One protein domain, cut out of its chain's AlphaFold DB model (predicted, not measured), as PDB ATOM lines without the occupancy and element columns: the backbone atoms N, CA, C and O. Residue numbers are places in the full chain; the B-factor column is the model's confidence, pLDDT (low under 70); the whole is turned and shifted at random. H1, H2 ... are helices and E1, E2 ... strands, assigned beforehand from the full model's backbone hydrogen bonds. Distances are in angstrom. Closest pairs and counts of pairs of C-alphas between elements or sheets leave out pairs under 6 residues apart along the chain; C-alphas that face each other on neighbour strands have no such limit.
ATOM      1  N   ASN A  81     276.644 553.236 319.420       62.06
ATOM      2  CA  ASN A  81     275.505 554.165 319.480       62.06
ATOM      3  C   ASN A  81     274.698 554.065 320.797       62.06
ATOM      4  O   ASN A  81     273.628 554.663 320.919       62.06
ATOM      5  N   THR A  82     275.164 553.285 321.779       64.94
ATOM      6  CA  THR A  82     274.476 553.074 323.071       64.94
ATOM      7  C   THR A  82     275.274 553.590 324.271       64.94
ATOM      8  O   THR A  82     275.048 553.159 325.403       64.94
ATOM      9  N   GLY A  83     276.281 554.427 324.013       68.31
ATOM     10  CA  GLY A  83     277.228 554.904 325.015       68.31
ATOM     11  C   GLY A  83     276.734 556.090 325.843       68.31
ATOM     12  O   GLY A  83     275.844 556.824 325.430       68.31
ATOM     13  N   GLU A  84     277.363 556.306 326.999       76.25
ATOM     14  CA  GLU A  84     277.173 557.515 327.811       76.25
ATOM     15  C   GLU A  84     277.639 558.750 327.029       76.25
ATOM     16  O   GLU A  84     278.699 558.726 326.402       76.25
ATOM     17  N   GLU A  85     276.867 559.834 327.053       76.25
ATOM     18  CA  GLU A  85     277.263 561.083 326.402       76.25
ATOM     19  C   GLU A  85     278.567 561.612 327.005       76.25
ATOM     20  O   GLU A  85     278.668 561.877 328.204       76.25
ATOM     21  N   SER A  86     279.595 561.774 326.175       75.50
ATOM     22  CA  SER A  86     280.816 562.445 326.603       75.50
ATOM     23  C   SER A  86     280.585 563.952 326.704       75.50
ATOM     24  O   SER A  86     279.713 564.526 326.054       75.50
ATOM     25  N   LYS A  87     281.457 564.624 327.459       75.81
ATOM     26  CA  LYS A  87     281.521 566.093 327.487       75.81
ATOM     27  C   LYS A  87     282.194 566.679 326.239       75.81
ATOM     28  O   LYS A  87     282.390 567.889 326.168       75.81
ATOM     29  N   ASP A  88     282.588 565.834 325.290       76.62
ATOM     30  CA  ASP A  88     283.440 566.190 324.170       76.62
ATOM     31  C   ASP A  88     282.627 566.208 322.861       76.62
ATOM     32  O   ASP A  88     281.982 565.228 322.469       76.62
ATOM     33  N   GLN A  89     282.665 567.349 322.169       81.62
ATOM     34  CA  GLN A  89     282.036 567.526 320.858       81.62
ATOM     35  C   GLN A  89     282.805 566.782 319.762       81.62
ATOM     36  O   GLN A  89     284.013 566.544 319.868       81.62
ATOM     37  N   CYS A  90     282.102 566.432 318.686       81.88
ATOM     38  CA  CYS A  90     282.704 565.822 317.514       81.88
ATOM     39  C   CYS A  90     283.776 566.736 316.916       81.88
ATOM     40  O   CYS A  90     283.565 567.930 316.740       81.88
ATOM     41  N   THR A  91     284.926 566.161 316.562       81.19
ATOM     42  CA  THR A  91     286.040 566.910 315.951       81.19
ATOM     43  C   THR A  91     286.049 566.832 314.423       81.19
ATOM     44  O   THR A  91     286.973 567.335 313.779       81.19
ATOM     45  N   LYS A  92     285.052 566.167 313.822       79.88
ATOM     46  CA  LYS A  92     284.882 566.118 312.368       79.88
ATOM     47  C   LYS A  92     284.386 567.479 311.886       79.88
ATOM     48  O   LYS A  92     283.435 568.019 312.443       79.88
ATOM     49  N   ASP A  93     285.024 568.000 310.844       81.81
ATOM     50  CA  ASP A  93     284.632 569.270 310.238       81.81
ATOM     51  C   ASP A  93     283.156 569.243 309.804       81.81
ATOM     52  O   ASP A  93     282.684 568.244 309.252       81.81
ATOM     53  N   GLY A  94     282.418 570.304 310.132       84.75
ATOM     54  CA  GLY A  94     280.975 570.412 309.884       84.75
ATOM     55  C   GLY A  94     280.067 569.530 310.757       84.75
ATOM     56  O   GLY A  94     278.860 569.508 310.530       84.75
ATOM     57  N   CYS A  95     280.596 568.803 311.746       81.31
ATOM     58  CA  CYS A  95     279.798 567.940 312.617       81.31
ATOM     59  C   CYS A  95     279.501 568.606 313.968       81.31
ATOM     60  O   CYS A  95     280.417 568.922 314.723       81.31
ATOM     61  N   SER A  96     278.220 568.751 314.313       83.50
ATOM     62  CA  SER A  96     277.764 569.294 315.605       83.50
ATOM     63  C   SER A  96     277.428 568.216 316.643       83.50
ATOM     64  O   SER A  96     276.799 568.509 317.659       83.50
ATOM     65  N   GLY A  97     277.782 566.957 316.377       81.12
ATOM     66  CA  GLY A  97     277.521 565.848 317.286       81.12
ATOM     67  C   GLY A  97     278.362 565.863 318.550       81.12
ATOM     68  O   GLY A  97     279.323 566.618 318.693       81.12
ATOM     69  N   ILE A  98     278.052 564.924 319.431       81.44
ATOM     70  CA  ILE A  98     278.831 564.603 320.628       81.44
ATOM     71  C   ILE A  98     279.358 563.173 320.519       81.44
ATOM     72  O   ILE A  98     278.771 562.338 319.824       81.44
ATOM     73  N   TYR A  99     280.480 562.875 321.174       81.62
ATOM     74  CA  TYR A  99     280.940 561.491 321.275       81.62
ATOM     75  C   TYR A  99     280.152 560.740 322.354       81.62
ATOM     76  O   TYR A  99     279.978 561.251 323.457       81.62
ATOM     77  N   LEU A 100     279.716 559.522 322.044       78.56
ATOM     78  CA  LEU A 100     279.137 558.555 322.971       78.56
ATOM     79  C   LEU A 100     280.206 557.550 323.396       78.56
ATOM     80  O   LEU A 100     280.916 556.999 322.554       78.56
ATOM     81  N   ILE A 101     280.303 557.298 324.698       77.00
ATOM     82  CA  ILE A 101     281.276 556.415 325.335       77.00
ATOM     83  C   ILE A 101     280.634 555.052 325.563       77.00
ATOM     84  O   ILE A 101     279.831 554.872 326.477       77.00
ATOM     85  N   SER A 102     281.017 554.063 324.760       69.75
ATOM     86  CA  SER A 102     280.577 552.677 324.928       69.75
ATOM     87  C   SER A 102     281.788 551.754 325.013       69.75
ATOM     88  O   SER A 102     282.492 551.496 324.031       69.75
ATOM     89  N   GLY A 103     282.095 551.296 326.228       67.88
ATOM     90  CA  GLY A 103     283.263 550.460 326.498       67.88
ATOM     91  C   GLY A 103     284.586 551.178 326.206       67.88
ATOM     92  O   GLY A 103     285.021 552.036 326.971       67.88
ATOM     93  N   ASN A 104     285.268 550.780 325.129       68.38
ATOM     94  CA  ASN A 104     286.512 551.408 324.673       68.38
ATOM     95  C   ASN A 104     286.342 552.271 323.419       68.38
ATOM     96  O   ASN A 104     287.352 552.700 322.868       68.38
ATOM     97  N   ARG A 105     285.115 552.489 322.940       72.31
ATOM     98  CA  ARG A 105     284.835 553.286 321.745       72.31
ATOM     99  C   ARG A 105     284.152 554.583 322.133       72.31
ATOM    100  O   ARG A 105     283.234 554.592 322.946       72.31
ATOM    101  N   TYR A 106     284.623 555.655 321.522       80.12
ATOM    102  CA  TYR A 106     283.990 556.958 321.527       80.12
ATOM    103  C   TYR A 106     283.536 557.192 320.095       80.12
ATOM    104  O   TYR A 106     284.376 557.385 319.214       80.12
ATOM    105  N   LYS A 107     282.236 557.098 319.838       80.56
ATOM    106  CA  LYS A 107     281.664 557.264 318.495       80.56
ATOM    107  C   LYS A 107     280.765 558.480 318.480       80.56
ATOM    108  O   LYS A 107     280.008 558.703 319.415       80.56
ATOM    109  N   CYS A 108     280.889 559.296 317.447       81.44
ATOM    110  CA  CYS A 108     280.014 560.433 317.280       81.44
ATOM    111  C   CYS A 108     278.586 559.949 317.009       81.44
ATOM    112  O   CYS A 108     278.370 559.065 316.189       81.44
ATOM    113  N   ASN A 109     277.609 560.555 317.675       75.75
ATOM    114  CA  ASN A 109     276.196 560.228 317.491       75.75
ATOM    115  C   ASN A 109     275.577 560.751 316.179       75.75
ATOM    116  O   ASN A 109     274.427 560.443 315.901       75.75
ATOM    117  N   THR A 110     276.291 561.562 315.395       74.69
ATOM    118  CA  THR A 110     275.758 562.188 314.161       74.69
ATOM    119  C   THR A 110     276.612 561.934 312.921       74.69
ATOM    120  O   THR A 110     276.217 562.297 311.817       74.69
ATOM    121  N   CYS A 111     277.788 561.321 313.063       78.69
ATOM    122  CA  CYS A 111     278.633 560.968 311.927       78.69
ATOM    123  C   CYS A 111     279.485 559.733 312.228       78.69
ATOM    124  O   CYS A 111     279.648 559.345 313.381       78.69
ATOM    125  N   ASP A 112     280.141 559.187 311.207       76.38
ATOM    126  CA  ASP A 112     280.983 557.989 311.349       76.38
ATOM    127  C   ASP A 112     282.347 558.239 312.017       76.38
ATOM    128  O   ASP A 112     283.239 557.394 311.960       76.38
ATOM    129  N   SER A 113     282.561 559.404 312.637       76.06
ATOM    130  CA  SER A 113     283.785 559.667 313.398       76.06
ATOM    131  C   SER A 113     283.785 558.834 314.675       76.06
ATOM    132  O   SER A 113     282.868 558.928 315.489       76.06
ATOM    133  N   TRP A 114     284.841 558.061 314.891       74.38
ATOM    134  CA  TRP A 114     285.043 557.325 316.129       74.38
ATOM    135  C   TRP A 114     286.531 557.192 316.445       74.38
ATOM    136  O   TRP A 114     287.377 557.248 315.554       74.38
ATOM    137  N   TYR A 115     286.858 556.981 317.716       74.31
ATOM    138  CA  TYR A 115     288.192 556.572 318.156       74.31
ATOM    139  C   TYR A 115     288.094 555.631 319.356       74.31
ATOM    140  O   TYR A 115     287.078 555.565 320.052       74.31
ATOM    141  N   THR A 116     289.160 554.872 319.606       67.88
ATOM    142  CA  THR A 116     289.235 554.006 320.784       67.88
ATOM    143  C   THR A 116     289.876 554.733 321.955       67.88
ATOM    144  O   THR A 116     291.020 555.164 321.846       67.88
ATOM    145  N   SER A 117     289.204 554.795 323.102       60.09
ATOM    146  CA  SER A 117     289.810 555.244 324.363       60.09
ATOM    147  C   SER A 117     290.710 554.215 325.012       60.09
ATOM    148  O   SER A 117     291.384 554.525 325.979       60.09
ATOM    149  N   LYS A 118     290.701 552.974 324.527       62.16
ATOM    150  CA  LYS A 118     291.684 551.960 324.894       62.16
ATOM    151  C   LYS A 118     292.206 551.358 323.601       62.16
ATOM    152  O   LYS A 118     291.556 550.446 323.074       62.16
ATOM    153  N   PRO A 119     293.336 551.838 323.062       62.91
ATOM    154  CA  PRO A 119     294.085 550.984 322.159       62.91
ATOM    155  C   PRO A 119     294.384 549.701 322.954       62.91
ATOM    156  O   PRO A 119     294.666 549.786 324.146       62.91
ATOM    157  N   LYS A 120     294.222 548.505 322.363       64.06
ATOM    158  CA  LYS A 120     294.316 547.215 323.100       64.06
ATOM    159  C   LYS A 120     295.603 547.075 323.930       64.06
ATOM    160  O   LYS A 120     295.636 546.357 324.917       64.06
ATOM    161  N   ILE A 121     296.626 547.796 323.503       65.88
ATOM    162  CA  ILE A 121     297.959 547.915 324.077       65.88
ATOM    163  C   ILE A 121     298.047 548.889 325.267       65.88
ATOM    164  O   ILE A 121     298.997 548.814 326.029       65.88
ATOM    165  N   ALA A 122     297.098 549.805 325.488       76.81
ATOM    166  CA  ALA A 122     297.113 550.653 326.682       76.81
ATOM    167  C   ALA A 122     296.823 549.813 327.931       76.81
ATOM    168  O   ALA A 122     295.815 549.112 328.006       76.81
ATOM    169  N   VAL A 123     297.691 549.919 328.940       79.94
ATOM    170  CA  VAL A 123     297.614 549.091 330.160       79.94
ATOM    171  C   VAL A 123     296.326 549.358 330.948       79.94
ATOM    172  O   VAL A 123     295.820 548.476 331.641       79.94
ATOM    173  N   LYS A 124     295.798 550.586 330.875       80.69
ATOM    174  CA  LYS A 124     294.601 551.035 331.597       80.69
ATOM    175  C   LYS A 124     293.732 551.944 330.714       80.69
ATOM    176  O   LYS A 124     294.226 552.505 329.738       80.69
ATOM    177  N   PRO A 125     292.434 552.098 331.051       78.00
ATOM    178  CA  PRO A 125     291.614 553.176 330.511       78.00
ATOM    179  C   PRO A 125     292.271 554.542 330.722       78.00
ATOM    180  O   PRO A 125     292.726 554.837 331.828       78.00
ATOM    181  N   PHE A 126     292.230 555.398 329.704       82.44
ATOM    182  CA  PHE A 126     292.552 556.809 329.883       82.44
ATOM    183  C   PHE A 126     291.472 557.472 330.739       82.44
ATOM    184  O   PHE A 126     290.277 557.219 330.578       82.44
ATOM    185  N   SER A 127     291.895 558.342 331.650       82.75
ATOM    186  CA  SER A 127     290.979 559.193 332.409       82.75
ATOM    187  C   SER A 127     290.291 560.218 331.501       82.75
ATOM    188  O   SER A 127     290.834 560.612 330.467       82.75
ATOM    189  N   ALA A 128     289.134 560.733 331.928       76.69
ATOM    190  CA  ALA A 128     288.429 561.798 331.208       76.69
ATOM    191  C   ALA A 128     289.338 563.012 330.927       76.69
ATOM    192  O   ALA A 128     289.369 563.522 329.814       76.69
ATOM    193  N   ALA A 129     290.166 563.415 331.899       84.06
ATOM    194  CA  ALA A 129     291.103 564.528 331.737       84.06
ATOM    195  C   ALA A 129     292.176 564.261 330.668       84.06
ATOM    196  O   ALA A 129     292.591 565.178 329.957       84.06
ATOM    197  N   GLN A 130     292.638 563.015 330.549       87.50
ATOM    198  CA  GLN A 130     293.565 562.618 329.494       87.50
ATOM    199  C   GLN A 130     292.880 562.643 328.123       87.50
ATOM    200  O   GLN A 130     293.437 563.201 327.182       87.50
ATOM    201  N   MET A 131     291.656 562.126 328.023       83.06
ATOM    202  CA  MET A 131     290.886 562.159 326.776       83.06
ATOM    203  C   MET A 131     290.624 563.597 326.309       83.06
ATOM    204  O   MET A 131     290.926 563.932 325.167       83.06
ATOM    205  N   THR A 132     290.225 564.500 327.211       82.62
ATOM    206  CA  THR A 132     290.054 565.924 326.886       82.62
ATOM    207  C   THR A 132     291.347 566.577 326.378       82.62
ATOM    208  O   THR A 132     291.293 567.459 325.521       82.62
ATOM    209  N   LYS A 133     292.529 566.178 326.875       89.31
ATOM    210  CA  LYS A 133     293.809 566.662 326.322       89.31
ATOM    211  C   LYS A 133     294.005 566.169 324.887       89.31
ATOM    212  O   LYS A 133     294.308 566.984 324.018       89.31
ATOM    213  N   LEU A 134     293.774 564.879 324.644       86.31
ATOM    214  CA  LEU A 134     293.904 564.257 323.324       86.31
ATOM    215  C   LEU A 134     292.977 564.909 322.285       86.31
ATOM    216  O   LEU A 134     293.431 565.236 321.192       86.31
ATOM    217  N   PHE A 135     291.718 565.199 322.633       80.88
ATOM    218  CA  PHE A 135     290.777 565.863 321.713       80.88
ATOM    219  C   PHE A 135     291.133 567.308 321.403       80.88
ATOM    220  O   PHE A 135     290.829 567.800 320.321       80.88
ATOM    221  N   LYS A 136     291.839 567.978 322.316       86.56
ATOM    222  CA  LYS A 136     292.400 569.315 322.089       86.56
ATOM    223  C   LYS A 136     293.687 569.282 321.253       86.56
ATOM    224  O   LYS A 136     294.403 570.278 321.217       86.56
ATOM    225  N   GLY A 137     294.012 568.142 320.638       85.75
ATOM    226  CA  GLY A 137     295.224 567.946 319.844       85.75
ATOM    227  C   GLY A 137     296.507 567.892 320.674       85.75
ATOM    228  O   GLY A 137     297.594 567.999 320.115       85.75
ATOM    229  N   LYS A 138     296.406 567.754 322.004       91.31
ATOM    230  CA  LYS A 138     297.576 567.611 322.880       91.31
ATOM    231  C   LYS A 138     297.965 566.147 323.010       91.31
ATOM    232  O   LYS A 138     297.134 565.255 322.852       91.31
ATOM    233  N   THR A 139     299.215 565.908 323.372       92.81
ATOM    234  CA  THR A 139     299.703 564.566 323.668       92.81
ATOM    235  C   THR A 139     299.441 564.186 325.128       92.81
ATOM    236  O   THR A 139     299.251 565.040 326.006       92.81
ATOM    237  N   VAL A 140     299.381 562.882 325.398       92.62
ATOM    238  CA  VAL A 140     299.267 562.322 326.748       92.62
ATOM    239  C   VAL A 140     300.230 561.163 326.907       92.62
ATOM    240  O   VAL A 140     300.157 560.180 326.178       92.62
ATOM    241  N   THR A 141     301.066 561.217 327.938       93.81
ATOM    242  CA  THR A 141     301.878 560.070 328.339       93.81
ATOM    243  C   THR A 141     301.031 559.045 329.093       93.81
ATOM    244  O   THR A 141     300.366 559.378 330.079       93.81
ATOM    245  N   HIS A 142     301.064 557.786 328.656       90.56
ATOM    246  CA  HIS A 142     300.437 556.668 329.356       90.56
ATOM    247  C   HIS A 142     301.226 555.363 329.150       90.56
ATOM    248  O   HIS A 142     302.129 555.295 328.322       90.56
ATOM    249  N   ALA A 143     300.930 554.330 329.938       90.56
ATOM    250  CA  ALA A 143     301.630 553.057 329.866       90.56
ATOM    251  C   ALA A 143     301.070 552.203 328.720       90.56
ATOM    252  O   ALA A 143     299.859 552.188 328.476       90.56
ATOM    253  N   ILE A 144     301.956 551.484 328.042       89.00
ATOM    254  CA  ILE A 144     301.653 550.614 326.912       89.00
ATOM    255  C   ILE A 144     302.257 549.230 327.153       89.00
ATOM    256  O   ILE A 144     303.390 549.129 327.613       89.00
ATOM    257  N   LYS A 145     301.505 548.171 326.865       88.81
ATOM    258  CA  LYS A 145     302.005 546.806 326.740       88.81
ATOM    259  C   LYS A 145     302.412 546.573 325.295       88.81
ATOM    260  O   LYS A 145     301.595 546.772 324.396       88.81
ATOM    261  N   ILE A 146     303.655 546.174 325.090       86.56
ATOM    262  CA  ILE A 146     304.183 545.794 323.781       86.56
ATOM    263  C   ILE A 146     304.927 544.472 323.909       86.56
ATOM    264  O   ILE A 146     305.451 544.163 324.975       86.56
ATOM    265  N   ASP A 147     304.979 543.716 322.821       83.38
ATOM    266  CA  ASP A 147     305.903 542.595 322.705       83.38
ATOM    267  C   ASP A 147     307.340 543.136 322.630       83.38
ATOM    268  O   ASP A 147     307.600 544.126 321.938       83.38
ATOM    269  N   ASP A 148     308.262 542.529 323.371       80.38
ATOM    270  CA  ASP A 148     309.678 542.906 323.392       80.38
ATOM    271  C   ASP A 148     310.472 542.412 322.169       80.38
ATOM    272  O   ASP A 148     311.676 542.653 322.083       80.38
ATOM    273  N   GLY A 149     309.816 541.751 321.212       74.38
ATOM    274  CA  GLY A 149     310.442 541.104 320.063       74.38
ATOM    275  C   GLY A 149     310.991 539.709 320.375       74.38
ATOM    276  O   GLY A 149     311.434 539.019 319.458       74.38
ATOM    277  N   ALA A 150     310.945 539.279 321.640       78.38
ATOM    278  CA  ALA A 150     311.324 537.950 322.111       78.38
ATOM    279  C   ALA A 150     310.104 537.126 322.570       78.38
ATOM    280  O   ALA A 150     310.266 536.048 323.149       78.38
ATOM    281  N   GLY A 151     308.884 537.604 322.298       74.56
ATOM    282  CA  GLY A 151     307.639 536.933 322.667       74.56
ATOM    283  C   GLY A 151     307.170 537.222 324.094       74.56
ATOM    284  O   GLY A 151     306.265 536.536 324.577       74.56
ATOM    285  N   SER A 152     307.781 538.185 324.794       79.00
ATOM    286  CA  SER A 152     307.369 538.592 326.140       79.00
ATOM    287  C   SER A 152     306.694 539.963 326.123       79.00
ATOM    288  O   SER A 152     307.196 540.928 325.547       79.00
ATOM    289  N   GLU A 153     305.555 540.089 326.813       86.69
ATOM    290  CA  GLU A 153     304.908 541.389 327.001       86.69
ATOM    291  C   GLU A 153     305.680 542.236 328.020       86.69
ATOM    292  O   GLU A 153     305.770 541.900 329.203       86.69
ATOM    293  N   VAL A 154     306.147 543.403 327.585       88.31
ATOM    294  CA  VAL A 154     306.759 544.415 328.444       88.31
ATOM    295  C   VAL A 154     305.886 545.658 328.525       88.31
ATOM    296  O   VAL A 154     305.210 546.056 327.576       88.31
ATOM    297  N   THR A 155     305.898 546.299 329.692       92.00
ATOM    298  CA  THR A 155     305.221 547.583 329.886       92.00
ATOM    299  C   THR A 155     306.210 548.721 329.679       92.00
ATOM    300  O   THR A 155     307.164 548.854 330.440       92.00
ATOM    301  N   LYS A 156     305.954 549.574 328.687       90.88
ATOM    302  CA  LYS A 156     306.707 550.808 328.434       90.88
ATOM    303  C   LYS A 156     305.843 552.043 328.673       90.88
ATOM    304  O   LYS A 156     304.624 551.954 328.843       90.88
ATOM    305  N   LYS A 157     306.466 553.220 328.695       93.31
ATOM    306  CA  LYS A 157     305.742 554.490 328.582       93.31
ATOM    307  C   LYS A 157     305.601 554.837 327.106       93.31
ATOM    308  O   LYS A 157     306.490 554.557 326.313       93.31
ATOM    309  N   ALA A 158     304.484 555.439 326.736       92.88
ATOM    310  CA  ALA A 158     304.267 555.950 325.397       92.88
ATOM    311  C   ALA A 158     303.582 557.308 325.455       92.88
ATOM    312  O   ALA A 158     302.763 557.580 326.337       92.88
ATOM    313  N   GLU A 159     303.917 558.156 324.497       94.12
ATOM    314  CA  GLU A 159     303.206 559.387 324.217       94.12
ATOM    315  C   GLU A 159     302.100 559.108 323.198       94.12
ATOM    316  O   GLU A 159     302.374 558.784 322.046       94.12
ATOM    317  N   TYR A 160     300.847 559.230 323.627       91.19
ATOM    318  CA  TYR A 160     299.667 559.074 322.783       91.19
ATOM    319  C   TYR A 160     299.232 560.418 322.204       91.19
ATOM    320  O   TYR A 160     299.286 561.443 322.887       91.19
ATOM    321  N   TYR A 161     298.744 560.401 320.966       89.50
ATOM    322  CA  TYR A 161     298.220 561.570 320.262       89.50
ATOM    323  C   TYR A 161     297.124 561.162 319.274       89.50
ATOM    324  O   TYR A 161     297.036 560.002 318.880       89.50
ATOM    325  N   ILE A 162     296.277 562.107 318.865       85.50
ATOM    326  CA  ILE A 162     295.303 561.892 317.788       85.50
ATOM    327  C   ILE A 162     295.889 562.473 316.505       85.50
ATOM    328  O   ILE A 162     296.176 563.666 316.432       85.50
ATOM    329  N   ASP A 163     296.078 561.626 315.498       82.75
ATOM    330  CA  ASP A 163     296.575 562.028 314.186       82.75
ATOM    331  C   ASP A 163     295.634 563.066 313.558       82.75
ATOM    332  O   ASP A 163     294.433 562.832 313.401       82.75
ATOM    333  N   ALA A 164     296.171 564.229 313.188       77.50
ATOM    334  CA  ALA A 164     295.362 565.334 312.688       77.50
ATOM    335  C   ALA A 164     294.668 565.021 311.351       77.50
ATOM    336  O   ALA A 164     293.590 565.569 311.102       77.50
ATOM    337  N   LYS A 165     295.254 564.147 310.519       75.62
ATOM    338  CA  LYS A 165     294.725 563.756 309.206       75.62
ATOM    339  C   LYS A 165     293.758 562.588 309.328       75.62
ATOM    340  O   LYS A 165     292.638 562.669 308.842       75.62
ATOM    341  N   THR A 166     294.182 561.506 309.977       72.69
ATOM    342  CA  THR A 166     293.406 560.260 310.021       72.69
ATOM    343  C   THR A 166     292.431 560.202 311.192       72.69
ATOM    344  O   THR A 166     291.597 559.308 311.234       72.69
ATOM    345  N   LYS A 167     292.554 561.115 312.165       70.38
ATOM    346  CA  LYS A 167     291.787 561.135 313.424       70.38
ATOM    347  C   LYS A 167     291.922 559.854 314.257       70.38
ATOM    348  O   LYS A 167     291.147 559.628 315.183       70.38
ATOM    349  N   TYR A 168     292.938 559.041 313.971       72.06
ATOM    350  CA  TYR A 168     293.240 557.839 314.742       72.06
ATOM    351  C   TYR A 168     294.156 558.171 315.907       72.06
ATOM    352  O   TYR A 168     295.088 558.965 315.776       72.06
ATOM    353  N   MET A 169     293.917 557.515 317.040       79.62
ATOM    354  CA  MET A 169     294.864 557.532 318.141       79.62
ATOM    355  C   MET A 169     296.120 556.758 317.735       79.62
ATOM    356  O   MET A 169     296.047 555.585 317.368       79.62
ATOM    357  N   ARG A 170     297.267 557.423 317.811       85.81
ATOM    358  CA  ARG A 170     298.601 556.862 317.608       85.81
ATOM    359  C   ARG A 170     299.423 557.033 318.877       85.81
ATOM    360  O   ARG A 170     298.998 557.695 319.825       85.81
ATOM    361  N   TYR A 171     300.590 556.407 318.895       89.69
ATOM    362  CA  TYR A 171     301.512 556.497 320.007       89.69
ATOM    363  C   TYR A 171     302.957 556.452 319.523       89.69
ATOM    364  O   TYR A 171     303.255 555.829 318.506       89.69
ATOM    365  N   ASN A 172     303.836 557.080 320.294       90.12
ATOM    366  CA  ASN A 172     305.279 556.938 320.194       90.12
ATOM    367  C   ASN A 172     305.764 556.306 321.498       90.12
ATOM    368  O   ASN A 172     305.445 556.809 322.577       90.12
ATOM    369  N   ILE A 173     306.485 555.189 321.418       89.94
ATOM    370  CA  ILE A 173     307.110 554.594 322.604       89.94
ATOM    371  C   ILE A 173     308.168 555.579 323.107       89.94
ATOM    372  O   ILE A 173     308.938 556.117 322.319       89.94
ATOM    373  N   LEU A 174     308.153 555.839 324.410       88.69
ATOM    374  CA  LEU A 174     309.200 556.584 325.089       88.69
ATOM    375  C   LEU A 174     310.207 555.546 325.584       88.69
ATOM    376  O   LEU A 174     309.811 554.634 326.319       88.69
TER     377      LEU A 174
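AT A GLANCE: This is residues 81 to 174 of the 175 residues of an uncharacterized protein of bioreactor metagenome (UniProt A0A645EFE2). Two strongly twisted antiparallel sheets, a smaller one of E1 to E4 and one of longer strands, E5 to E7, sit one after the other along an elongated body, with the short helix H1 between them, packed on one end of E5 and E6. The link between E1 and E2 and the turn of the hairpin of E5 and E6 lie at the two far ends. The printed part has 94 residues, with seven named strands and one named helix in the order E1 E2 E3 E4 H1 E5 E6 E7, and its class is mostly strand. Each sheet is a meander, each strand the antiparallel neighbour of the one before. The whole is compact, with a radius of gyration of the C-alphas of 14.0 A, and spans 45 by 25 by 21 A.

HOW THE PARTS SIT: E1, residues 84 to 89, is an edge strand and forms a hairpin with E2, residues 98 to 102, with N 86 and O 99 2.8 A apart. E2 forms a hairpin with E3, residues 105 to 108, where N 100 and O 107 are 2.8 A apart. E3 forms a hairpin with the edge strand E4, residues 114 to 116, where N 106 and O 115 are 2.9 A apart. This sheet is only just strongly twisted, its C-alphas lying up to 4.4 A off the best plane. H1, residues 128 to 135, only grazes it; the closest C-alphas of H1 and E1 are those of Thr 132 and Asp 88, 7.2 A apart. Every O i to N i+4 pair of H1 is within hydrogen-bond range. E5, residues 140 to 147, and E6, residues 153 to 162, form a hairpin, with N 144 and O 156 2.8 A apart. E5 bends by 51 degrees at residue 143 and E6 by 68 degrees at residue 156. E6 forms a hairpin with E7, residues 169 to 174, where N 161 and O 170 are 2.9 A apart. H1 is on the sheet of E5, E6 and E7 at a height over the sheet of 8.5 A. It lies over E6, and the two stand at 25 degrees on the local plane, along the strands. The closest C-alphas of H1 and E6 are those of Leu 134 and Tyr 161, 5.9 A apart. Between the sheets, the closest C-alphas of E4 and E7 are those of Tyr 115 and Met 169, 6.7 A apart, while E1 and E7, for instance, are apart.

IN THESE COORDINATES: E1 begins at C-alpha 84, (277.173, 557.515, 327.811), and is 13.1 A long. E2 is 12.8 A, E3 9.7 A, E4 7.1 A and H1 10.6 A long. E5, 21.2 A, begins at C-alpha 140, (299.267, 562.322, 326.748). E6 is the longest strand at 24.4 A, and E7, 16.0 A, ends at C-alpha 174, (309.200, 556.584, 325.089).

THE WHOLE: The two C-alphas farthest apart are those of Ser 96 and Ala 150, 46.4 A. The printed part has no cut, and its long link is that from E4 to H1, with 11 residues. The mean pLDDT of the printed part is 80.4; residues 81 to 83, 102 to 104 and 116 to 121 are under 70.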